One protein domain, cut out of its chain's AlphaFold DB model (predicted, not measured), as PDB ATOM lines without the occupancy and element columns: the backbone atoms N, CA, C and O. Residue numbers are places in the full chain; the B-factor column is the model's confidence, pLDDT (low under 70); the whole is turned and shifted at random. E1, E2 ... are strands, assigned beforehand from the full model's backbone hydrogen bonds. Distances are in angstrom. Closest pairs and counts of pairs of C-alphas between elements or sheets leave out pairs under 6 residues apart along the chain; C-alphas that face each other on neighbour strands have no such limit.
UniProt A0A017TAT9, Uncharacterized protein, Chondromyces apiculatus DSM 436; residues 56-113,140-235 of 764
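What this domain is: This is residues 56 to 113 and 140 to 235 of the 764 residues of an uncharacterized protein of Chondromyces apiculatus DSM 436 (UniProt A0A017TAT9). Three four-stranded sheets lie in a stack, with the twisted sheet E5 to E8 in the middle. The sheet E9 to E12 covers one of its faces, and the small sheet E1 to E4 covers one end of the other, only partly face to face with it. The printed part has 154 residues with twelve named strands, E1 to E12 along the chain, and no named helix: the class is all strand. Each sheet is antiparallel, its strands side by side in chain order. The whole is compact, with a radius of gyration of the C-alphas of 16.2 A and spans of 51 by 37 by 27 A.

How they stand to each other: Begin with E5, residues 100 to 110, E6, 141 to 150, E7, 159 to 166, and E8, 171 to 177. Look for N 106 and O 145 at 2.9 A between E5 and E6, N 146 and O 163 at 2.8 A between E6 and E7, and N 162 and O 175 at 2.8 A between E7 and E8. E5 bends by 63 degrees at residue 103 and E6 by 51 degrees at residue 147. E6, E7 and E8 form a meander, each strand the antiparallel neighbour of the one before. Two more meanders are E9, residues 183 to 191, E10, 197 to 207, E11, 210 to 219, and E12, 222 to 226; and E1, 60 to 65, E2, 71 to 75, E3, 79 to 82, and E4, 88 to 91. The three sheets form a stack of sheets, face to face in turn. Between E5 and E9 the closest C-alphas are those of Gly 110 and Leu 191, 5.2 A apart; between E1 and E5, those of Leu 64 and Ala 109, 6.1 A apart. In the hairpin E10 and E11, N 203 and O 214 are 2.8 A apart; in the hairpin E1 and E2, N 64 and O 72 are 2.8 A apart. E1 and E9 are apart.

Where its parts are: Find C-alpha 100 at (-144.297, -42.209, 42.286); from there E5 runs 28.6 A to C-alpha 110. E6 spans 26.9 A, E7 21.9 A and E8 17.6 A. E9 spans 24.8 A, E10 30.2 A, E11 28.8 A and E12 12.7 A, ending with C-alpha 226 at (-146.756, -52.917, 70.187). E1 starts at C-alpha 60, (-164.500, -51.165, 45.172).

The domain as a whole: The two C-alphas farthest apart are those of Ser 84 and Glu 208, at 51.8 A. Residues 114 to 139 are not printed; C-alphas 113 and 140 are 10.0 A apart across the cut. Of the links that are printed whole, none is long. Look for pLDDT under 70 at residues 67 to 69, 94 to 103, 113, 151 to 156 and 230 to 235.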
ATOM      1  N   VAL A  56    -170.939 -45.680  41.279       76.06
ATOM      2  CA  VAL A  56    -169.523 -45.406  41.053       76.06
ATOM      3  C   VAL A  56    -168.999 -46.350  39.967       76.06
ATOM      4  O   VAL A  56    -169.362 -47.527  39.929       76.06
ATOM      5  N   ARG A  57    -168.151 -45.842  39.063       76.75
ATOM      6  CA  ARG A  57    -167.419 -46.673  38.094       76.75
ATOM      7  C   ARG A  57    -166.157 -47.238  38.752       76.75
ATOM      8  O   ARG A  57    -165.377 -46.468  39.298       76.75
ATOM      9  N   GLY A  58    -165.936 -48.546  38.632       75.75
ATOM     10  CA  GLY A  58    -164.742 -49.236  39.136       75.75
ATOM     11  C   GLY A  58    -165.062 -50.347  40.140       75.75
ATOM     12  O   GLY A  58    -166.198 -50.470  40.599       75.75
ATOM     13  N   GLU A  59    -164.055 -51.160  40.458       80.31
ATOM     14  CA  GLU A  59    -164.148 -52.207  41.482       80.31
ATOM     15  C   GLU A  59    -163.811 -51.605  42.861       80.31
ATOM     16  O   GLU A  59    -162.690 -51.112  43.060       80.31
ATOM     17  N   PRO A  60    -164.770 -51.579  43.805       83.81
ATOM     18  CA  PRO A  60    -164.500 -51.165  45.172       83.81
ATOM     19  C   PRO A  60    -163.700 -52.252  45.894       83.81
ATOM     20  O   PRO A  60    -164.039 -53.427  45.832       83.81
ATOM     21  N   LEU A  61    -162.671 -51.839  46.627       82.00
ATOM     22  CA  LEU A  61    -161.926 -52.685  47.559       82.00
ATOM     23  C   LEU A  61    -162.620 -52.765  48.923       82.00
ATOM     24  O   LEU A  61    -162.442 -53.726  49.663       82.00
ATOM     25  N   ARG A  62    -163.356 -51.711  49.297       84.81
ATOM     26  CA  ARG A  62    -164.030 -51.611  50.593       84.81
ATOM     27  C   ARG A  62    -165.168 -50.599  50.545       84.81
ATOM     28  O   ARG A  62    -165.054 -49.568  49.877       84.81
ATOM     29  N   LEU A  63    -166.215 -50.861  51.324       87.81
ATOM     30  CA  LEU A  63    -167.217 -49.862  51.685       87.81
ATOM     31  C   LEU A  63    -166.934 -49.306  53.088       87.81
ATOM     32  O   LEU A  63    -166.669 -50.053  54.032       87.81
ATOM     33  N   LEU A  64    -166.945 -47.978  53.210       85.75
ATOM     34  CA  LEU A  64    -166.688 -47.247  54.449       85.75
ATOM     35  C   LEU A  64    -167.990 -46.605  54.924       85.75
ATOM     36  O   LEU A  64    -168.538 -45.748  54.231       85.75
ATOM     37  N   SER A  65    -168.459 -46.993  56.106       83.38
ATOM     38  CA  SER A  65    -169.607 -46.370  56.771       83.38
ATOM     39  C   SER A  65    -169.119 -45.315  57.760       83.38
ATOM     40  O   SER A  65    -168.348 -45.636  58.661       83.38
ATOM     41  N   ALA A  66    -169.561 -44.065  57.603       78.06
ATOM     42  CA  ALA A  66    -169.324 -43.018  58.595       78.06
ATOM     43  C   ALA A  66    -170.407 -43.051  59.686       78.06
ATOM     44  O   ALA A  66    -171.596 -43.142  59.371       78.06
ATOM     45  N   ALA A  67    -170.019 -42.905  60.956       64.62
ATOM     46  CA  ALA A  67    -170.970 -42.770  62.061       64.62
ATOM     47  C   ALA A  67    -171.916 -41.575  61.816       64.62
ATOM     48  O   ALA A  67    -171.469 -40.436  61.685       64.62
ATOM     49  N   GLY A  68    -173.222 -41.839  61.689       60.28
ATOM     50  CA  GLY A  68    -174.239 -40.818  61.389       60.28
ATOM     51  C   GLY A  68    -174.205 -40.236  59.962       60.28
ATOM     52  O   GLY A  68    -174.901 -39.255  59.703       60.28
ATOM     53  N   GLY A  69    -173.418 -40.809  59.038       66.06
ATOM     54  CA  GLY A  69    -173.125 -40.238  57.714       66.06
ATOM     55  C   GLY A  69    -173.265 -41.214  56.538       66.06
ATOM     56  O   GLY A  69    -173.774 -42.318  56.700       66.06
ATOM     57  N   ALA A  70    -172.846 -40.770  55.343       79.69
ATOM     58  CA  ALA A  70    -172.938 -41.492  54.067       79.69
ATOM     59  C   ALA A  70    -171.977 -42.700  53.967       79.69
ATOM     60  O   ALA A  70    -171.001 -42.789  54.712       79.69
ATOM     61  N   VAL A  71    -172.231 -43.603  53.008       83.75
ATOM     62  CA  VAL A  71    -171.298 -44.681  52.631       83.75
ATOM     63  C   VAL A  71    -170.361 -44.215  51.517       83.75
ATOM     64  O   VAL A  71    -170.790 -43.567  50.557       83.75
ATOM     65  N   TYR A  72    -169.093 -44.603  51.616       86.75
ATOM     66  CA  TYR A  72    -168.063 -44.339  50.616       86.75
ATOM     67  C   TYR A  72    -167.501 -45.637  50.042       86.75
ATOM     68  O   TYR A  72    -167.360 -46.623  50.761       86.75
ATOM     69  N   ALA A  73    -167.136 -45.627  48.764       84.38
ATOM     70  CA  ALA A  73    -166.384 -46.699  48.126       84.38
ATOM     71  C   ALA A  73    -164.911 -46.311  48.016       84.38
ATOM     72  O   ALA A  73    -164.580 -45.289  47.415       84.38
ATOM     73  N   GLN A  74    -164.030 -47.144  48.566       86.31
ATOM     74  CA  GLN A  74    -162.601 -47.085  48.278       86.31
ATOM     75  C   GLN A  74    -162.336 -47.916  47.019       86.31
ATOM     76  O   GLN A  74    -162.549 -49.124  47.036       86.31
ATOM     77  N   LEU A  75    -161.892 -47.287  45.934       84.06
ATOM     78  CA  LEU A  75    -161.683 -47.940  44.640       84.06
ATOM     79  C   LEU A  75    -160.268 -48.516  44.489       84.06
ATOM     80  O   LEU A  75    -159.324 -48.106  45.172       84.06
ATOM     81  N   ALA A  76    -160.109 -49.448  43.544       79.19
ATOM     82  CA  ALA A  76    -158.815 -50.039  43.195       79.19
ATOM     83  C   ALA A  76    -157.762 -48.999  42.760       79.19
ATOM     84  O   ALA A  76    -156.583 -49.155  43.087       79.19
ATOM     85  N   ASP A  77    -158.196 -47.905  42.119       76.44
ATOM     86  CA  ASP A  77    -157.358 -46.760  41.718       76.44
ATOM     87  C   ASP A  77    -156.981 -45.820  42.883       76.44
ATOM     88  O   ASP A  77    -156.389 -44.758  42.677       76.44
ATOM     89  N   LYS A  78    -157.297 -46.241  44.115       79.38
ATOM     90  CA  LYS A  78    -157.006 -45.581  45.391       79.38
ATOM     91  C   LYS A  78    -157.778 -44.280  45.629       79.38
ATOM     92  O   LYS A  78    -157.436 -43.530  46.542       79.38
ATOM     93  N   THR A  79    -158.829 -44.007  44.863       81.50
ATOM     94  CA  THR A  79    -159.762 -42.914  45.171       81.50
ATOM     95  C   THR A  79    -160.830 -43.354  46.177       81.50
ATOM     96  O   THR A  79    -161.150 -44.538  46.296       81.50
ATOM     97  N   VAL A  80    -161.377 -42.395  46.928       79.94
ATOM     98  CA  VAL A  80    -162.552 -42.597  47.785       79.94
ATOM     99  C   VAL A  80    -163.701 -41.762  47.244       79.94
ATOM    100  O   VAL A  80    -163.587 -40.539  47.148       79.94
ATOM    101  N   VAL A  81    -164.804 -42.426  46.911       81.50
ATOM    102  CA  VAL A  81    -165.972 -41.819  46.264       81.50
ATOM    103  C   VAL A  81    -167.195 -41.950  47.164       81.50
ATOM    104  O   VAL A  81    -167.455 -43.025  47.702       81.50
ATOM    105  N   GLY A  82    -167.964 -40.874  47.336       79.69
ATOM    106  CA  GLY A  82    -169.253 -40.939  48.028       79.69
ATOM    107  C   GLY A  82    -170.274 -41.715  47.200       79.69
ATOM    108  O   GLY A  82    -170.556 -41.324  46.072       79.69
ATOM    109  N   LEU A  83    -170.865 -42.789  47.737       80.56
ATOM    110  CA  LEU A  83    -171.827 -43.605  46.977       80.56
ATOM    111  C   LEU A  83    -173.106 -42.838  46.619       80.56
ATOM    112  O   LEU A  83    -173.731 -43.115  45.600       80.56
ATOM    113  N   SER A  84    -173.513 -41.885  47.457       74.12
ATOM    114  CA  SER A  84    -174.709 -41.072  47.229       74.12
ATOM    115  C   SER A  84    -174.470 -39.882  46.299       74.12
ATOM    116  O   SER A  84    -175.398 -39.492  45.595       74.12
ATOM    117  N   SER A  85    -173.263 -39.303  46.295       75.25
ATOM    118  CA  SER A  85    -172.929 -38.108  45.506       75.25
ATOM    119  C   SER A  85    -172.189 -38.413  44.202       75.25
ATOM    120  O   SER A  85    -172.236 -37.609  43.278       75.25
ATOM    121  N   GLY A  86    -171.489 -39.547  44.115       75.25
ATOM    122  CA  GLY A  86    -170.552 -39.851  43.028       75.25
ATOM    123  C   GLY A  86    -169.277 -38.994  43.051       75.25
ATOM    124  O   GLY A  86    -168.433 -39.126  42.166       75.25
ATOM    125  N   GLU A  87    -169.116 -38.121  44.048       79.44
ATOM    126  CA  GLU A  87    -167.980 -37.208  44.153       79.44
ATOM    127  C   GLU A  87    -166.757 -37.909  44.749       79.44
ATOM    128  O   GLU A  87    -166.857 -38.640  45.739       79.44
ATOM    129  N   VAL A  88    -165.588 -37.648  44.162       78.94
ATOM    130  CA  VAL A  88    -164.297 -38.058  44.724       78.94
ATOM    131  C   VAL A  88    -163.992 -37.161  45.921       78.94
ATOM    132  O   VAL A  88    -163.744 -35.969  45.760       78.94
ATOM    133  N   VAL A  89    -163.995 -37.740  47.119       78.81
ATOM    134  CA  VAL A  89    -163.761 -37.016  48.381       78.81
ATOM    135  C   VAL A  89    -162.289 -37.056  48.780       78.81
ATOM    136  O   VAL A  89    -161.766 -36.104  49.353       78.81
ATOM    137  N   VAL A  90    -161.596 -38.144  48.441       80.19
ATOM    138  CA  VAL A  90    -160.143 -38.253  48.588       80.19
ATOM    139  C   VAL A  90    -159.569 -38.831  47.302       80.19
ATOM    140  O   VAL A  90    -159.907 -39.946  46.909       80.19
ATOM    141  N   ASP A  91    -158.679 -38.082  46.652       80.44
ATOM    142  CA  ASP A  91    -157.850 -38.595  45.562       80.44
ATOM    143  C   ASP A  91    -156.460 -38.917  46.120       80.44
ATOM    144  O   ASP A  91    -155.640 -38.021  46.340       80.44
ATOM    145  N   ALA A  92    -156.209 -40.197  46.411       70.94
ATOM    146  CA  ALA A  92    -154.913 -40.629  46.920       70.94
ATOM    147  C   ALA A  92    -153.862 -40.784  45.808       70.94
ATOM    148  O   ALA A  92    -152.724 -41.149  46.115       70.94
ATOM    149  N   ARG A  93    -154.183 -40.483  44.540       71.44
ATOM    150  CA  ARG A  93    -153.199 -40.471  43.449       71.44
ATOM    151  C   ARG A  93    -152.239 -39.296  43.639       71.44
ATOM    152  O   ARG A  93    -152.628 -38.195  44.031       71.44
ATOM    153  N   ALA A  94    -150.947 -39.514  43.401       55.38
ATOM    154  CA  ALA A  94    -150.013 -38.393  43.315       55.38
ATOM    155  C   ALA A  94    -150.266 -37.640  42.001       55.38
ATOM    156  O   ALA A  94    -150.244 -38.243  40.937       55.38
ATOM    157  N   ARG A  95    -150.487 -36.324  42.080       46.47
ATOM    158  CA  ARG A  95    -150.494 -35.423  40.913       46.47
ATOM    159  C   ARG A  95    -149.090 -34.893  40.552       46.47
ATOM    160  O   ARG A  95    -149.010 -33.934  39.798       46.47
ATOM    161  N   SER A  96    -147.999 -35.427  41.110       44.97
ATOM    162  CA  SER A  96    -146.657 -34.865  40.880       44.97
ATOM    163  C   SER A  96    -145.951 -35.474  39.668       44.97
ATOM    164  O   SER A  96    -146.102 -36.653  39.369       44.97
ATOM    165  N   GLU A  97    -145.126 -34.653  39.018       46.53
ATOM    166  CA  GLU A  97    -144.312 -34.937  37.823       46.53
ATOM    167  C   GLU A  97    -143.204 -35.999  38.040       46.53
ATOM    168  O   GLU A  97    -142.491 -36.352  37.104       46.53
ATOM    169  N   ALA A  98    -143.069 -36.546  39.254       52.88
ATOM    170  CA  ALA A  98    -142.108 -37.596  39.598       52.88
ATOM    171  C   ALA A  98    -142.752 -38.993  39.544       52.88
ATOM    172  O   ALA A  98    -143.898 -39.172  39.970       52.88
ATOM    173  N   ARG A  99    -141.994 -40.002  39.082       56.03
ATOM    174  CA  ARG A  99    -142.393 -41.425  39.055       56.03
ATOM    175  C   ARG A  99    -142.645 -41.936  40.479       56.03
ATOM    176  O   ARG A  99    -141.758 -42.471  41.135       56.03
ATOM    177  N   THR A 100    -143.864 -41.740  40.969       57.28
ATOM    178  CA  THR A 100    -144.297 -42.209  42.286       57.28
ATOM    179  C   THR A 100    -145.042 -43.521  42.101       57.28
ATOM    180  O   THR A 100    -146.128 -43.528  41.521       57.28
ATOM    181  N   VAL A 101    -144.497 -44.625  42.612       59.66
ATOM    182  CA  VAL A 101    -145.237 -45.893  42.678       59.66
ATOM    183  C   VAL A 101    -146.072 -45.863  43.955       59.66
ATOM    184  O   VAL A 101    -145.557 -45.689  45.064       59.66
ATOM    185  N   VAL A 102    -147.394 -45.926  43.798       58.31
ATOM    186  CA  VAL A 102    -148.336 -45.884  44.923       58.31
ATOM    187  C   VAL A 102    -148.515 -47.294  45.470       58.31
ATOM    188  O   VAL A 102    -148.983 -48.165  44.750       58.31
ATOM    189  N   GLY A 103    -148.175 -47.495  46.745       67.62
ATOM    190  CA  GLY A 103    -148.392 -48.754  47.451       67.62
ATOM    191  C   GLY A 103    -149.790 -48.854  48.074       67.62
ATOM    192  O   GLY A 103    -150.776 -48.283  47.597       67.62
ATOM    193  N   ARG A 104    -149.890 -49.596  49.181       77.75
ATOM    194  CA  ARG A 104    -151.147 -49.847  49.908       77.75
ATOM    195  C   ARG A 104    -151.778 -48.552  50.449       77.75
ATOM    196  O   ARG A 104    -151.087 -47.707  51.021       77.75
ATOM    197  N   VAL A 105    -153.106 -48.439  50.332       83.50
ATOM    198  CA  VAL A 105    -153.912 -47.349  50.912       83.50
ATOM    199  C   VAL A 105    -155.009 -47.927  51.807       83.50
ATOM    200  O   VAL A 105    -155.716 -48.840  51.384       83.50
ATOM    201  N   LEU A 106    -155.176 -47.395  53.019       85.69
ATOM    202  CA  LEU A 106    -156.271 -47.736  53.935       85.69
ATOM    203  C   LEU A 106    -157.002 -46.466  54.359       85.69
ATOM    204  O   LEU A 106    -156.352 -45.518  54.788       85.69
ATOM    205  N   CYS A 107    -158.330 -46.457  54.286       88.12
ATOM    206  CA  CYS A 107    -159.144 -45.300  54.651       88.12
ATOM    207  C   CYS A 107    -160.169 -45.635  55.744       88.12
ATOM    208  O   CYS A 107    -160.625 -46.774  55.858       88.12
ATOM    209  N   ALA A 108    -160.546 -44.622  56.520       86.69
ATOM    210  CA  ALA A 108    -161.664 -44.635  57.457       86.69
ATOM    211  C   ALA A 108    -162.530 -43.387  57.252       86.69
ATOM    212  O   ALA A 108    -162.032 -42.341  56.829       86.69
ATOM    213  N   ALA A 109    -163.817 -43.500  57.577       85.81
ATOM    214  CA  ALA A 109    -164.768 -42.397  57.552       85.81
ATOM    215  C   ALA A 109    -165.377 -42.212  58.948       85.81
ATOM    216  O   ALA A 109    -165.662 -43.192  59.632       85.81
ATOM    217  N   GLY A 110    -165.567 -40.965  59.370       83.06
ATOM    218  CA  GLY A 110    -166.096 -40.614  60.686       83.06
ATOM    219  C   GLY A 110    -166.671 -39.201  60.711       83.06
ATOM    220  O   GLY A 110    -166.821 -38.552  59.674       83.06
ATOM    221  N   THR A 111    -167.013 -38.713  61.895       78.19
ATOM    222  CA  THR A 111    -167.506 -37.345  62.094       78.19
ATOM    223  C   THR A 111    -166.341 -36.352  62.157       78.19
ATOM    224  O   THR A 111    -165.200 -36.708  62.470       78.19
ATOM    225  N   HIS A 112    -166.598 -35.078  61.848       73.31
ATOM    226  CA  HIS A 112    -165.649 -34.031  62.219       73.31
ATOM    227  C   HIS A 112    -165.649 -33.856  63.742       73.31
ATOM    228  O   HIS A 112    -166.729 -33.846  64.342       73.31
ATOM    229  N   PRO A 113    -164.475 -33.645  64.370       64.12
ATOM    230  CA  PRO A 113    -164.452 -33.181  65.745       64.12
ATOM    231  C   PRO A 113    -165.229 -31.859  65.834       64.12
ATOM    232  O   PRO A 113    -165.143 -31.044  64.905       64.12
ATOM    233  N   PRO A 140    -168.994 -35.763  56.415       77.62
ATOM    234  CA  PRO A 140    -168.141 -36.725  57.108       77.62
ATOM    235  C   PRO A 140    -166.656 -36.472  56.824       77.62
ATOM    236  O   PRO A 140    -166.275 -36.144  55.700       77.62
ATOM    237  N   ARG A 141    -165.812 -36.694  57.832       86.69
ATOM    238  CA  ARG A 141    -164.353 -36.658  57.716       86.69
ATOM    239  C   ARG A 141    -163.862 -38.005  57.190       86.69
ATOM    240  O   ARG A 141    -164.138 -39.040  57.792       86.69
ATOM    241  N   ILE A 142    -163.097 -38.000  56.102       86.94
ATOM    242  CA  ILE A 142    -162.413 -39.186  55.567       86.94
ATOM    243  C   ILE A 142    -160.916 -39.018  55.767       86.94
ATOM    244  O   ILE A 142    -160.347 -37.989  55.405       86.94
ATOM    245  N   VAL A 143    -160.269 -40.043  56.311       89.31
ATOM    246  CA  VAL A 143    -158.819 -40.059  56.502       89.31
ATOM    247  C   VAL A 143    -158.244 -41.334  55.905       89.31
ATOM    248  O   VAL A 143    -158.770 -42.420  56.133       89.31
ATOM    249  N   CYS A 144    -157.159 -41.201  55.147       90.12
ATOM    250  CA  CYS A 144    -156.465 -42.293  54.485       90.12
ATOM    251  C   CYS A 144    -154.983 -42.325  54.864       90.12
ATOM    252  O   CYS A 144    -154.323 -41.291  54.926       90.12
ATOM    253  N   LEU A 145    -154.444 -43.524  55.050       89.56
ATOM    254  CA  LEU A 145    -153.014 -43.795  55.109       89.56
ATOM    255  C   LEU A 145    -152.560 -44.354  53.780       89.56
ATOM    256  O   LEU A 145    -153.147 -45.313  53.283       89.56
ATOM    257  N   ARG A 146    -151.497 -43.780  53.234       88.44
ATOM    258  CA  ARG A 146    -150.930 -44.154  51.947       88.44
ATOM    259  C   ARG A 146    -149.452 -44.464  52.110       88.44
ATOM    260  O   ARG A 146    -148.684 -43.563  52.433       88.44
ATOM    261  N   ALA A 147    -149.057 -45.701  51.828       86.44
ATOM    262  CA  ALA A 147    -147.658 -46.019  51.571       86.44
ATOM    263  C   ALA A 147    -147.304 -45.602  50.135       86.44
ATOM    264  O   ALA A 147    -148.050 -45.880  49.193       86.44
ATOM    265  N   ALA A 148    -146.193 -44.899  49.956       82.19
ATOM    266  CA  ALA A 148    -145.720 -44.461  48.652       82.19
ATOM    267  C   ALA A 148    -144.207 -44.624  48.540       82.19
ATOM    268  O   ALA A 148    -143.468 -44.288  49.467       82.19
ATOM    269  N   THR A 149    -143.772 -45.074  47.367       79.06
ATOM    270  CA  THR A 149    -142.369 -45.117  46.974       79.06
ATOM    271  C   THR A 149    -142.102 -43.917  46.079       79.06
ATOM    272  O   THR A 149    -142.704 -43.776  45.010       79.06
ATOM    273  N   VAL A 150    -141.235 -43.023  46.537       76.69
ATOM    274  CA  VAL A 150    -140.810 -41.834  45.803       76.69
ATOM    275  C   VAL A 150    -139.424 -42.126  45.244       76.69
ATOM    276  O   VAL A 150    -138.457 -42.236  45.999       76.69
ATOM    277  N   GLY A 151    -139.343 -42.304  43.924       69.25
ATOM    278  CA  GLY A 151    -138.061 -42.382  43.230       69.25
ATOM    279  C   GLY A 151    -137.415 -40.999  43.197       69.25
ATOM    280  O   GLY A 151    -138.064 -40.035  42.786       69.25
ATOM    281  N   GLY A 152    -136.165 -40.901  43.650       59.84
ATOM    282  CA  GLY A 152    -135.364 -39.696  43.473       59.84
ATOM    283  C   GLY A 152    -135.048 -39.463  41.992       59.84
ATOM    284  O   GLY A 152    -135.047 -40.395  41.184       59.84
ATOM    285  N   ALA A 153    -134.828 -38.211  41.600       58.62
ATOM    286  CA  ALA A 153    -134.366 -37.906  40.250       58.62
ATOM    287  C   ALA A 153    -132.838 -38.094  40.193       58.62
ATOM    288  O   ALA A 153    -132.109 -37.310  40.790       58.62
ATOM    289  N   GLY A 154    -132.347 -39.114  39.477       66.88
ATOM    290  CA  GLY A 154    -130.908 -39.425  39.377       66.88
ATOM    291  C   GLY A 154    -130.458 -40.524  40.351       66.88
ATOM    292  O   GLY A 154    -131.209 -41.467  40.575       66.88
ATOM    293  N   ASP A 155    -129.255 -40.396  40.923       63.72
ATOM    294  CA  ASP A 155    -128.634 -41.349  41.876       63.72
ATOM    295  C   ASP A 155    -129.182 -41.245  43.321       63.72
ATOM    296  O   ASP A 155    -128.593 -41.773  44.267       63.72
ATOM    297  N   GLU A 156    -130.295 -40.541  43.540       67.31
ATOM    298  CA  GLU A 156    -130.893 -40.423  44.874       67.31
ATOM    299  C   GLU A 156    -131.563 -41.742  45.314       67.31
ATOM    300  O   GLU A 156    -132.317 -42.346  44.542       67.31
ATOM    301  N   PRO A 157    -131.346 -42.191  46.567       70.75
ATOM    302  CA  PRO A 157    -131.910 -43.439  47.062       70.75
ATOM    303  C   PRO A 157    -133.439 -43.388  47.076       70.75
ATOM    304  O   PRO A 157    -134.062 -42.377  47.409       70.75
ATOM    305  N   THR A 158    -134.058 -44.516  46.735       79.38
ATOM    306  CA  THR A 158    -135.516 -44.650  46.719       79.38
ATOM    307  C   THR A 158    -136.070 -44.459  48.130       79.38
ATOM    308  O   THR A 158    -135.734 -45.205  49.046       79.38
ATOM    309  N   ARG A 159    -136.951 -43.469  48.314       84.69
ATOM    310  CA  ARG A 159    -137.537 -43.156  49.622       84.69
ATOM    311  C   ARG A 159    -138.933 -43.755  49.727       84.69
ATOM    312  O   ARG A 159    -139.813 -43.440  48.927       84.69
ATOM    313  N   ARG A 160    -139.174 -44.585  50.741       87.94
ATOM    314  CA  ARG A 160    -140.518 -45.076  51.078       87.94
ATOM    315  C   ARG A 160    -141.101 -44.226  52.201       87.94
ATOM    316  O   ARG A 160    -140.433 -43.924  53.186       87.94
ATOM    317  N   THR A 161    -142.352 -43.812  52.034       89.31
ATOM    318  CA  THR A 161    -143.046 -42.879  52.931       89.31
ATOM    319  C   THR A 161    -144.444 -43.387  53.259       89.31
ATOM    320  O   THR A 161    -145.112 -43.981  52.413       89.31
ATOM    321  N   LEU A 162    -144.904 -43.131  54.482       91.25
ATOM    322  CA  LEU A 162    -146.289 -43.307  54.898       91.25
ATOM    323  C   LEU A 162    -146.914 -41.932  55.102       91.25
ATOM    324  O   LEU A 162    -146.508 -41.172  55.979       91.25
ATOM    325  N   MET A 163    -147.918 -41.621  54.295       90.00
ATOM    326  CA  MET A 163    -148.610 -40.341  54.289       90.00
ATOM    327  C   MET A 163    -150.004 -40.485  54.885       90.00
ATOM    328  O   MET A 163    -150.767 -41.366  54.495       90.00
ATOM    329  N   LEU A 164    -150.359 -39.570  55.779       90.75
ATOM    330  CA  LEU A 164    -151.720 -39.344  56.233       90.75
ATOM    331  C   LEU A 164    -152.371 -38.281  55.346       90.75
ATOM    332  O   LEU A 164    -151.851 -37.170  55.228       90.75
ATOM    333  N   LEU A 165    -153.502 -38.626  54.741       89.44
ATOM    334  CA  LEU A 165    -154.311 -37.761  53.892       89.44
ATOM    335  C   LEU A 165    -155.677 -37.570  54.547       89.44
ATOM    336  O   LEU A 165    -156.356 -38.548  54.843       89.44
ATOM    337  N   ASP A 166    -156.089 -36.330  54.754       87.94
ATOM    338  CA  ASP A 166    -157.391 -35.983  55.320       87.94
ATOM    339  C   ASP A 166    -158.238 -35.243  54.284       87.94
ATOM    340  O   ASP A 166    -157.748 -34.345  53.596       87.94
ATOM    341  N   SER A 167    -159.525 -35.574  54.218       83.62
ATOM    342  CA  SER A 167    -160.563 -34.828  53.496       83.62
ATOM    343  C   SER A 167    -160.592 -33.329  53.822       83.62
ATOM    344  O   SER A 167    -160.946 -32.526  52.966       83.62
ATOM    345  N   ALA A 168    -160.141 -32.926  55.017       83.19
ATOM    346  CA  ALA A 168    -159.968 -31.522  55.398       83.19
ATOM    347  C   ALA A 168    -158.760 -30.830  54.722       83.19
ATOM    348  O   ALA A 168    -158.445 -29.685  55.039       83.19
ATOM    349  N   GLY A 169    -158.044 -31.521  53.829       79.31
ATOM    350  CA  GLY A 169    -156.863 -31.011  53.128       79.31
ATOM    351  C   GLY A 169    -155.544 -31.216  53.877       79.31
ATOM    352  O   GLY A 169    -154.489 -30.834  53.368       79.31
ATOM    353  N   VAL A 170    -155.562 -31.842  55.059       83.88
ATOM    354  CA  VAL A 170    -154.338 -32.134  55.819       83.88
ATOM    355  C   VAL A 170    -153.552 -33.242  55.122       83.88
ATOM    356  O   VAL A 170    -154.078 -34.316  54.834       83.88
ATOM    357  N   ARG A 171    -152.264 -32.988  54.882       87.31
ATOM    358  CA  ARG A 171    -151.298 -33.983  54.410       87.31
ATOM    359  C   ARG A 171    -150.115 -33.999  55.360       87.31
ATOM    360  O   ARG A 171    -149.486 -32.964  55.563       87.31
ATOM    361  N   ARG A 172    -149.821 -35.155  55.952       89.75
ATOM    362  CA  ARG A 172    -148.745 -35.296  56.939       89.75
ATOM    363  C   ARG A 172    -147.942 -36.560  56.684       89.75
ATOM    364  O   ARG A 172    -148.520 -37.631  56.549       89.75
ATOM    365  N   GLU A 173    -146.621 -36.438  56.669       91.25
ATOM    366  CA  GLU A 173    -145.727 -37.595  56.700       91.25
ATOM    367  C   GLU A 173    -145.744 -38.213  58.109       91.25
ATOM    368  O   GLU A 173    -145.578 -37.514  59.112       91.25
ATOM    369  N   VAL A 174    -146.025 -39.512  58.181       92.38
ATOM    370  CA  VAL A 174    -146.110 -40.290  59.426       92.38
ATOM    371  C   VAL A 174    -144.791 -41.006  59.701       92.38
ATOM    372  O   VAL A 174    -144.322 -41.012  60.836       92.38
ATOM    373  N   ALA A 175    -144.213 -41.604  58.662       91.31
ATOM    374  CA  ALA A 175    -142.942 -42.311  58.707       91.31
ATOM    375  C   ALA A 175    -142.277 -42.241  57.330       91.31
ATOM    376  O   ALA A 175    -142.968 -42.194  56.305       91.31
ATOM    377  N   SER A 176    -140.949 -42.235  57.300       91.69
ATOM    378  CA  SER A 176    -140.184 -42.314  56.065       91.69
ATOM    379  C   SER A 176    -138.801 -42.905  56.296       91.69
ATOM    380  O   SER A 176    -138.221 -42.756  57.367       91.69
ATOM    381  N   GLY A 177    -138.273 -43.540  55.255       88.81
ATOM    382  CA  GLY A 177    -136.929 -44.098  55.238       88.81
ATOM    383  C   GLY A 177    -136.444 -44.294  53.806       88.81
ATOM    384  O   GLY A 177    -137.241 -44.452  52.877       88.81
ATOM    385  N   SER A 178    -135.129 -44.225  53.629       85.25
ATOM    386  CA  SER A 178    -134.441 -44.367  52.337       85.25
ATOM    387  C   SER A 178    -133.400 -45.488  52.339       85.25
ATOM    388  O   SER A 178    -132.667 -45.640  51.368       85.25
ATOM    389  N   GLU A 179    -133.295 -46.235  53.438       83.69
ATOM    390  CA  GLU A 179    -132.359 -47.349  53.559       83.69
ATOM    391  C   GLU A 179    -132.820 -48.543  52.719       83.69
ATOM    392  O   GLU A 179    -134.019 -48.808  52.571       83.69
ATOM    393  N   GLU A 180    -131.855 -49.286  52.183       79.25
ATOM    394  CA  GLU A 180    -132.126 -50.538  51.489       79.25
ATOM    395  C   GLU A 180    -132.822 -51.518  52.446       79.25
ATOM    396  O   GLU A 180    -132.416 -51.701  53.592       79.25
ATOM    397  N   GLY A 181    -133.936 -52.104  52.005       78.50
ATOM    398  CA  GLY A 181    -134.764 -52.970  52.849       78.50
ATOM    399  C   GLY A 181    -135.752 -52.247  53.774       78.50
ATOM    400  O   GLY A 181    -136.618 -52.921  54.333       78.50
ATOM    401  N   TYR A 182    -135.720 -50.909  53.882       86.94
ATOM    402  CA  TYR A 182    -136.732 -50.169  54.645       86.94
ATOM    403  C   TYR A 182    -138.126 -50.387  54.048       86.94
ATOM    404  O   TYR A 182    -138.300 -50.227  52.841       86.94
ATOM    405  N   ARG A 183    -139.142 -50.727  54.847       87.19
ATOM    406  CA  ARG A 183    -140.538 -50.885  54.395       87.19
ATOM    407  C   ARG A 183    -141.493 -50.248  55.391       87.19
ATOM    408  O   ARG A 183    -141.295 -50.342  56.594       87.19
ATOM    409  N   VAL A 184    -142.566 -49.646  54.889       88.88
ATOM    410  CA  VAL A 184    -143.645 -49.127  55.732       88.88
ATOM    411  C   VAL A 184    -144.995 -49.560  55.181       88.88
ATOM    412  O   VAL A 184    -145.280 -49.373  53.998       88.88
ATOM    413  N   VAL A 185    -145.828 -50.166  56.030       87.88
ATOM    414  CA  VAL A 185    -147.093 -50.787  55.613       87.88
ATOM    415  C   VAL A 185    -148.228 -50.319  56.522       87.88
ATOM    416  O   VAL A 185    -148.171 -50.562  57.727       87.88
ATOM    417  N   PRO A 186    -149.291 -49.681  55.993       89.19
ATOM    418  CA  PRO A 186    -150.475 -49.388  56.789       89.19
ATOM    419  C   PRO A 186    -151.199 -50.696  57.141       89.19
ATOM    420  O   PRO A 186    -151.438 -51.533  56.266       89.19
ATOM    421  N   LEU A 187    -151.554 -50.863  58.416       87.00
ATOM    422  CA  LEU A 187    -152.184 -52.082  58.943       87.00
ATOM    423  C   LEU A 187    -153.660 -51.885  59.294       87.00
ATOM    424  O   LEU A 187    -154.463 -52.787  59.063       87.00
ATOM    425  N   GLY A 188    -154.013 -50.707  59.816       87.69
ATOM    426  CA  GLY A 188    -155.376 -50.359  60.212       87.69
ATOM    427  C   GLY A 188    -155.543 -48.859  60.446       87.69
ATOM    428  O   GLY A 188    -154.580 -48.161  60.758       87.69
ATOM    429  N   ILE A 189    -156.762 -48.353  60.277       90.62
ATOM    430  CA  ILE A 189    -157.133 -46.954  60.525       90.62
ATOM    431  C   ILE A 189    -158.583 -46.889  61.004       90.62
ATOM    432  O   ILE A 189    -159.434 -47.634  60.513       90.62
ATOM    433  N   HIS A 190    -158.856 -46.000  61.953       89.81
ATOM    434  CA  HIS A 190    -160.172 -45.789  62.535       89.81
ATOM    435  C   HIS A 190    -160.369 -44.327  62.953       89.81
ATOM    436  O   HIS A 190    -159.438 -43.654  63.403       89.81
ATOM    437  N   LEU A 191    -161.601 -43.851  62.796       88.12
ATOM    438  CA  LEU A 191    -162.086 -42.583  63.324       88.12
ATOM    439  C   LEU A 191    -163.204 -42.911  64.305       88.12
ATOM    440  O   LEU A 191    -164.172 -43.561  63.908       88.12
ATOM    441  N   ASP A 192    -163.056 -42.480  65.552       83.38
ATOM    442  CA  ASP A 192    -164.095 -42.698  66.559       83.38
ATOM    443  C   ASP A 192    -165.279 -41.739  66.397       83.38
ATOM    444  O   ASP A 192    -165.303 -40.871  65.512       83.38
ATOM    445  N   ALA A 193    -166.288 -41.900  67.255       78.12
ATOM    446  CA  ALA A 193    -167.496 -41.080  67.231       78.12
ATOM    447  C   ALA A 193    -167.223 -39.572  67.428       78.12
ATOM    448  O   ALA A 193    -168.031 -38.736  67.016       78.12
ATOM    449  N   GLN A 194    -166.089 -39.217  68.038       82.31
ATOM    450  CA  GLN A 194    -165.632 -37.849  68.279       82.31
ATOM    451  C   GLN A 194    -164.696 -37.340  67.166       82.31
ATOM    452  O   GLN A 194    -164.201 -36.211  67.240       82.31
ATOM    453  N   GLY A 195    -164.436 -38.151  66.137       82.19
ATOM    454  CA  GLY A 195    -163.550 -37.822  65.026       82.19
ATOM    455  C   GLY A 195    -162.062 -37.897  65.376       82.19
ATOM    456  O   GLY A 195    -161.236 -37.377  64.618       82.19
ATOM    457  N   LYS A 196    -161.685 -38.511  66.504       87.50
ATOM    458  CA  LYS A 196    -160.289 -38.766  66.868       87.50
ATOM    459  C   LYS A 196    -159.742 -39.877  65.979       87.50
ATOM    460  O   LYS A 196    -160.332 -40.944  65.819       87.50
ATOM    461  N   LEU A 197    -158.577 -39.610  65.405       89.75
ATOM    462  CA  LEU A 197    -157.884 -40.542  64.530       89.75
ATOM    463  C   LEU A 197    -157.023 -41.510  65.347       89.75
ATOM    464  O   LEU A 197    -156.179 -41.079  66.143       89.75
ATOM    465  N   ARG A 198    -157.192 -42.803  65.065       90.81
ATOM    466  CA  ARG A 198    -156.309 -43.884  65.505       90.81
ATOM    467  C   ARG A 198    -155.865 -44.699  64.302       90.81
ATOM    468  O   ARG A 198    -156.658 -44.952  63.396       90.81
ATOM    469  N   PHE A 199    -154.603 -45.101  64.266       92.19
ATOM    470  CA  PHE A 199    -154.119 -45.965  63.197       92.19
ATOM    471  C   PHE A 199    -152.911 -46.798  63.595       92.19
ATOM    472  O   PHE A 199    -152.257 -46.524  64.594       92.19
ATOM    473  N   ALA A 200    -152.626 -47.819  62.790       90.56
ATOM    474  CA  ALA A 200    -151.511 -48.723  62.980       90.56
ATOM    475  C   ALA A 200    -150.753 -48.938  61.676       90.56
ATOM    476  O   ALA A 200    -151.348 -49.006  60.595       90.56
ATOM    477  N   TYR A 201    -149.437 -49.071  61.790       92.44
ATOM    478  CA  TYR A 201    -148.555 -49.383  60.675       92.44
ATOM    479  C   TYR A 201    -147.364 -50.229  61.133       92.44
ATOM    480  O   TYR A 201    -146.954 -50.160  62.291       92.44
ATOM    481  N   ALA A 202    -146.823 -51.024  60.215       90.06
ATOM    482  CA  ALA A 202    -145.550 -51.711  60.385       90.06
ATOM    483  C   ALA A 202    -144.435 -50.878  59.751       90.06
ATOM    484  O   ALA A 202    -144.623 -50.308  58.674       90.06
ATOM    485  N   GLU A 203    -143.288 -50.836  60.412       91.25
ATOM    486  CA  GLU A 203    -142.052 -50.238  59.929       91.25
ATOM    487  C   GLU A 203    -140.945 -51.289  60.015       91.25
ATOM    488  O   GLU A 203    -140.602 -51.755  61.099       91.25
ATOM    489  N   THR A 204    -140.413 -51.694  58.868       88.44
ATOM    490  CA  THR A 204    -139.282 -52.613  58.765       88.44
ATOM    491  C   THR A 204    -138.040 -51.801  58.444       88.44
ATOM    492  O   THR A 204    -138.034 -51.074  57.455       88.44
ATOM    493  N   GLY A 205    -137.000 -51.925  59.262       85.56
ATOM    494  CA  GLY A 205    -135.677 -51.351  59.011       85.56
ATOM    495  C   GLY A 205    -134.596 -52.422  59.105       85.56
ATOM    496  O   GLY A 205    -134.842 -53.501  59.651       85.56
ATOM    497  N   VAL A 206    -133.405 -52.136  58.581       79.88
ATOM    498  CA  VAL A 206    -132.242 -53.022  58.706       79.88
ATOM    499  C   VAL A 206    -131.346 -52.467  59.804       79.88
ATOM    500  O   VAL A 206    -130.684 -51.451  59.626       79.88
ATOM    501  N   ALA A 207    -131.328 -53.130  60.957       74.12
ATOM    502  CA  ALA A 207    -130.400 -52.817  62.037       74.12
ATOM    503  C   ALA A 207    -129.391 -53.963  62.142       74.12
ATOM    504  O   ALA A 207    -129.785 -55.123  62.204       74.12
ATOM    505  N   GLU A 208    -128.093 -53.648  62.114       76.81
ATOM    506  CA  GLU A 208    -127.013 -54.639  62.291       76.81
ATOM    507  C   GLU A 208    -127.064 -55.816  61.287       76.81
ATOM    508  O   GLU A 208    -126.663 -56.937  61.587       76.81
ATOM    509  N   GLY A 209    -127.565 -55.569  60.071       75.81
ATOM    510  CA  GLY A 209    -127.684 -56.589  59.023       75.81
ATOM    511  C   GLY A 209    -128.886 -57.531  59.170       75.81
ATOM    512  O   GLY A 209    -129.034 -58.443  58.358       75.81
ATOM    513  N   GLN A 210    -129.767 -57.314  60.153       79.94
ATOM    514  CA  GLN A 210    -131.027 -58.044  60.300       79.94
ATOM    515  C   GLN A 210    -132.227 -57.117  60.070       79.94
ATOM    516  O   GLN A 210    -132.305 -56.009  60.605       79.94
ATOM    517  N   ALA A 211    -133.183 -57.576  59.260       80.38
ATOM    518  CA  ALA A 211    -134.446 -56.876  59.070       80.38
ATOM    519  C   ALA A 211    -135.317 -57.047  60.323       80.38
ATOM    520  O   ALA A 211    -135.727 -58.159  60.656       80.38
ATOM    521  N   ALA A 212    -135.622 -55.944  61.003       85.06
ATOM    522  CA  ALA A 212    -136.500 -55.920  62.165       85.06
ATOM    523  C   ALA A 212    -137.774 -55.140  61.827       85.06
ATOM    524  O   ALA A 212    -137.704 -53.996  61.376       85.06
ATOM    525  N   THR A 213    -138.938 -55.753  62.054       86.38
ATOM    526  CA  THR A 213    -140.239 -55.090  61.880       86.38
ATOM    527  C   THR A 213    -140.777 -54.642  63.229       86.38
ATOM    528  O   THR A 213    -140.965 -55.460  64.126       86.38
ATOM    529  N   ARG A 214    -141.056 -53.346  63.352       89.56
ATOM    530  CA  ARG A 214    -141.712 -52.729  64.506       89.56
ATOM    531  C   ARG A 214    -143.141 -52.363  64.145       89.56
ATOM    532  O   ARG A 214    -143.420 -51.895  63.041       89.56
ATOM    533  N   PHE A 215    -144.054 -52.557  65.086       89.06
ATOM    534  CA  PHE A 215    -145.470 -52.275  64.893       89.06
ATOM    535  C   PHE A 215    -145.863 -51.071  65.732       89.06
ATOM    536  O   PHE A 215    -145.672 -51.052  66.946       89.06
ATOM    537  N   HIS A 216    -146.420 -50.056  65.085       90.88
ATOM    538  CA  HIS A 216    -146.766 -48.799  65.728       90.88
ATOM    539  C   HIS A 216    -148.270 -48.604  65.739       90.88
ATOM    540  O   HIS A 216    -148.917 -48.740  64.706       90.88
ATOM    541  N   VAL A 217    -148.802 -48.221  66.898       89.25
ATOM    542  CA  VAL A 217    -150.155 -47.688  67.060       89.25
ATOM    543  C   VAL A 217    -150.027 -46.210  67.390       89.25
ATOM    544  O   VAL A 217    -149.265 -45.818  68.275       89.25
ATOM    545  N   VAL A 218    -150.756 -45.382  66.654       90.25
ATOM    546  CA  VAL A 218    -150.776 -43.936  66.828       90.25
ATOM    547  C   VAL A 218    -152.170 -43.508  67.251       90.25
ATOM    548  O   VAL A 218    -153.150 -43.772  66.554       90.25
ATOM    549  N   GLU A 219    -152.240 -42.811  68.380       86.44
ATOM    550  CA  GLU A 219    -153.457 -42.208  68.909       86.44
ATOM    551  C   GLU A 219    -153.223 -40.709  69.127       86.44
ATOM    552  O   GLU A 219    -152.503 -40.279  70.030       86.44
ATOM    553  N   GLY A 220    -153.816 -39.883  68.260       82.31
ATOM    554  CA  GLY A 220    -153.541 -38.447  68.248       82.31
ATOM    555  C   GLY A 220    -152.060 -38.145  67.977       82.31
ATOM    556  O   GLY A 220    -151.567 -38.371  66.874       82.31
ATOM    557  N   SER A 221    -151.360 -37.588  68.969       79.69
ATOM    558  CA  SER A 221    -149.922 -37.288  68.900       79.69
ATOM    559  C   SER A 221    -149.034 -38.367  69.522       79.69
ATOM    560  O   SER A 221    -147.814 -38.277  69.402       79.69
ATOM    561  N   GLN A 222    -149.611 -39.358  70.204       86.00
ATOM    562  CA  GLN A 222    -148.853 -40.406  70.876       86.00
ATOM    563  C   GLN A 222    -148.613 -41.572  69.918       86.00
ATOM    564  O   GLN A 222    -149.551 -42.100  69.325       86.00
ATOM    565  N   ARG A 223    -147.346 -41.967  69.776       90.25
ATOM    566  CA  ARG A 223    -146.910 -43.163  69.046       90.25
ATOM    567  C   ARG A 223    -146.449 -44.195  70.068       90.25
ATOM    568  O   ARG A 223    -145.548 -43.909  70.851       90.25
ATOM    569  N   ARG A 224    -147.048 -45.382  70.038       89.25
ATOM    570  CA  ARG A 224    -146.688 -46.521  70.884       89.25
ATOM    571  C   ARG A 224    -146.256 -47.689  70.012       89.25
ATOM    572  O   ARG A 224    -146.881 -47.964  68.992       89.25
ATOM    573  N   GLU A 225    -145.191 -48.366  70.411       87.94
ATOM    574  CA  GLU A 225    -144.797 -49.642  69.817       87.94
ATOM    575  C   GLU A 225    -145.554 -50.788  70.492       87.94
ATOM    576  O   GLU A 225    -145.714 -50.796  71.716       87.94
ATOM    577  N   ILE A 226    -146.060 -51.729  69.699       84.00
ATOM    578  CA  ILE A 226    -146.756 -52.917  70.187       84.00
ATOM    579  C   ILE A 226    -145.996 -54.170  69.766       84.00
ATOM    580  O   ILE A 226    -145.555 -54.294  68.627       84.00
ATOM    581  N   ALA A 227    -145.865 -55.117  70.692       80.06
ATOM    582  CA  ALA A 227    -145.337 -56.433  70.374       80.06
ATOM    583  C   ALA A 227    -146.401 -57.214  69.593       80.06
ATOM    584  O   ALA A 227    -147.462 -57.534  70.144       80.06
ATOM    585  N   LEU A 228    -146.121 -57.470  68.317       80.56
ATOM    586  CA  LEU A 228    -146.875 -58.375  67.462       80.56
ATOM    587  C   LEU A 228    -145.908 -59.390  66.853       80.56
ATOM    588  O   LEU A 228    -144.794 -59.039  66.458       80.56
ATOM    589  N   THR A 229    -146.341 -60.640  66.774       74.81
ATOM    590  CA  THR A 229    -145.647 -61.700  66.046       74.81
ATOM    591  C   THR A 229    -145.755 -61.417  64.539       74.81
ATOM    592  O   THR A 229    -146.857 -61.205  64.037       74.81
ATOM    593  N   PRO A 230    -144.637 -61.355  63.786       64.69
ATOM    594  CA  PRO A 230    -144.670 -61.010  62.359       64.69
ATOM    595  C   PRO A 230    -145.451 -62.005  61.488       64.69
ATOM    596  O   PRO A 230    -145.910 -61.635  60.404       64.69
ATOM    597  N   GLU A 231    -145.589 -63.251  61.955       65.75
ATOM    598  CA  GLU A 231    -146.245 -64.348  61.244       65.75
ATOM    599  C   GLU A 231    -147.696 -63.994  60.886       65.75
ATOM    600  O   GLU A 231    -148.570 -63.856  61.741       65.75
ATOM    601  N   GLY A 232    -147.950 -63.827  59.585       58.03
ATOM    602  CA  GLY A 232    -149.275 -63.534  59.035       58.03
ATOM    603  C   GLY A 232    -149.660 -62.052  58.951       58.03
ATOM    604  O   GLY A 232    -150.719 -61.749  58.398       58.03
ATOM    605  N   LEU A 233    -148.831 -61.118  59.444       63.81
ATOM    606  CA  LEU A 233    -149.140 -59.678  59.394       63.81
ATOM    607  C   LEU A 233    -148.583 -58.962  58.159       63.81
ATOM    608  O   LEU A 233    -149.137 -57.948  57.717       63.81
ATOM    609  N   LEU A 234    -147.483 -59.473  57.611       65.44
ATOM    610  CA  LEU A 234    -146.866 -58.958  56.397       65.44
ATOM    611  C   LEU A 234    -147.214 -59.887  55.227       65.44
ATOM    612  O   LEU A 234    -147.056 -61.098  55.360       65.44
ATOM    613  N   PRO A 235    -147.688 -59.362  54.084       58.28
ATOM    614  CA  PRO A 235    -147.902 -60.184  52.902       58.28
ATOM    615  C   PRO A 235    -146.552 -60.746  52.438       58.28
ATOM    616  O   PRO A 235    -145.694 -60.000  51.961       58.28
TER     617      PRO A 235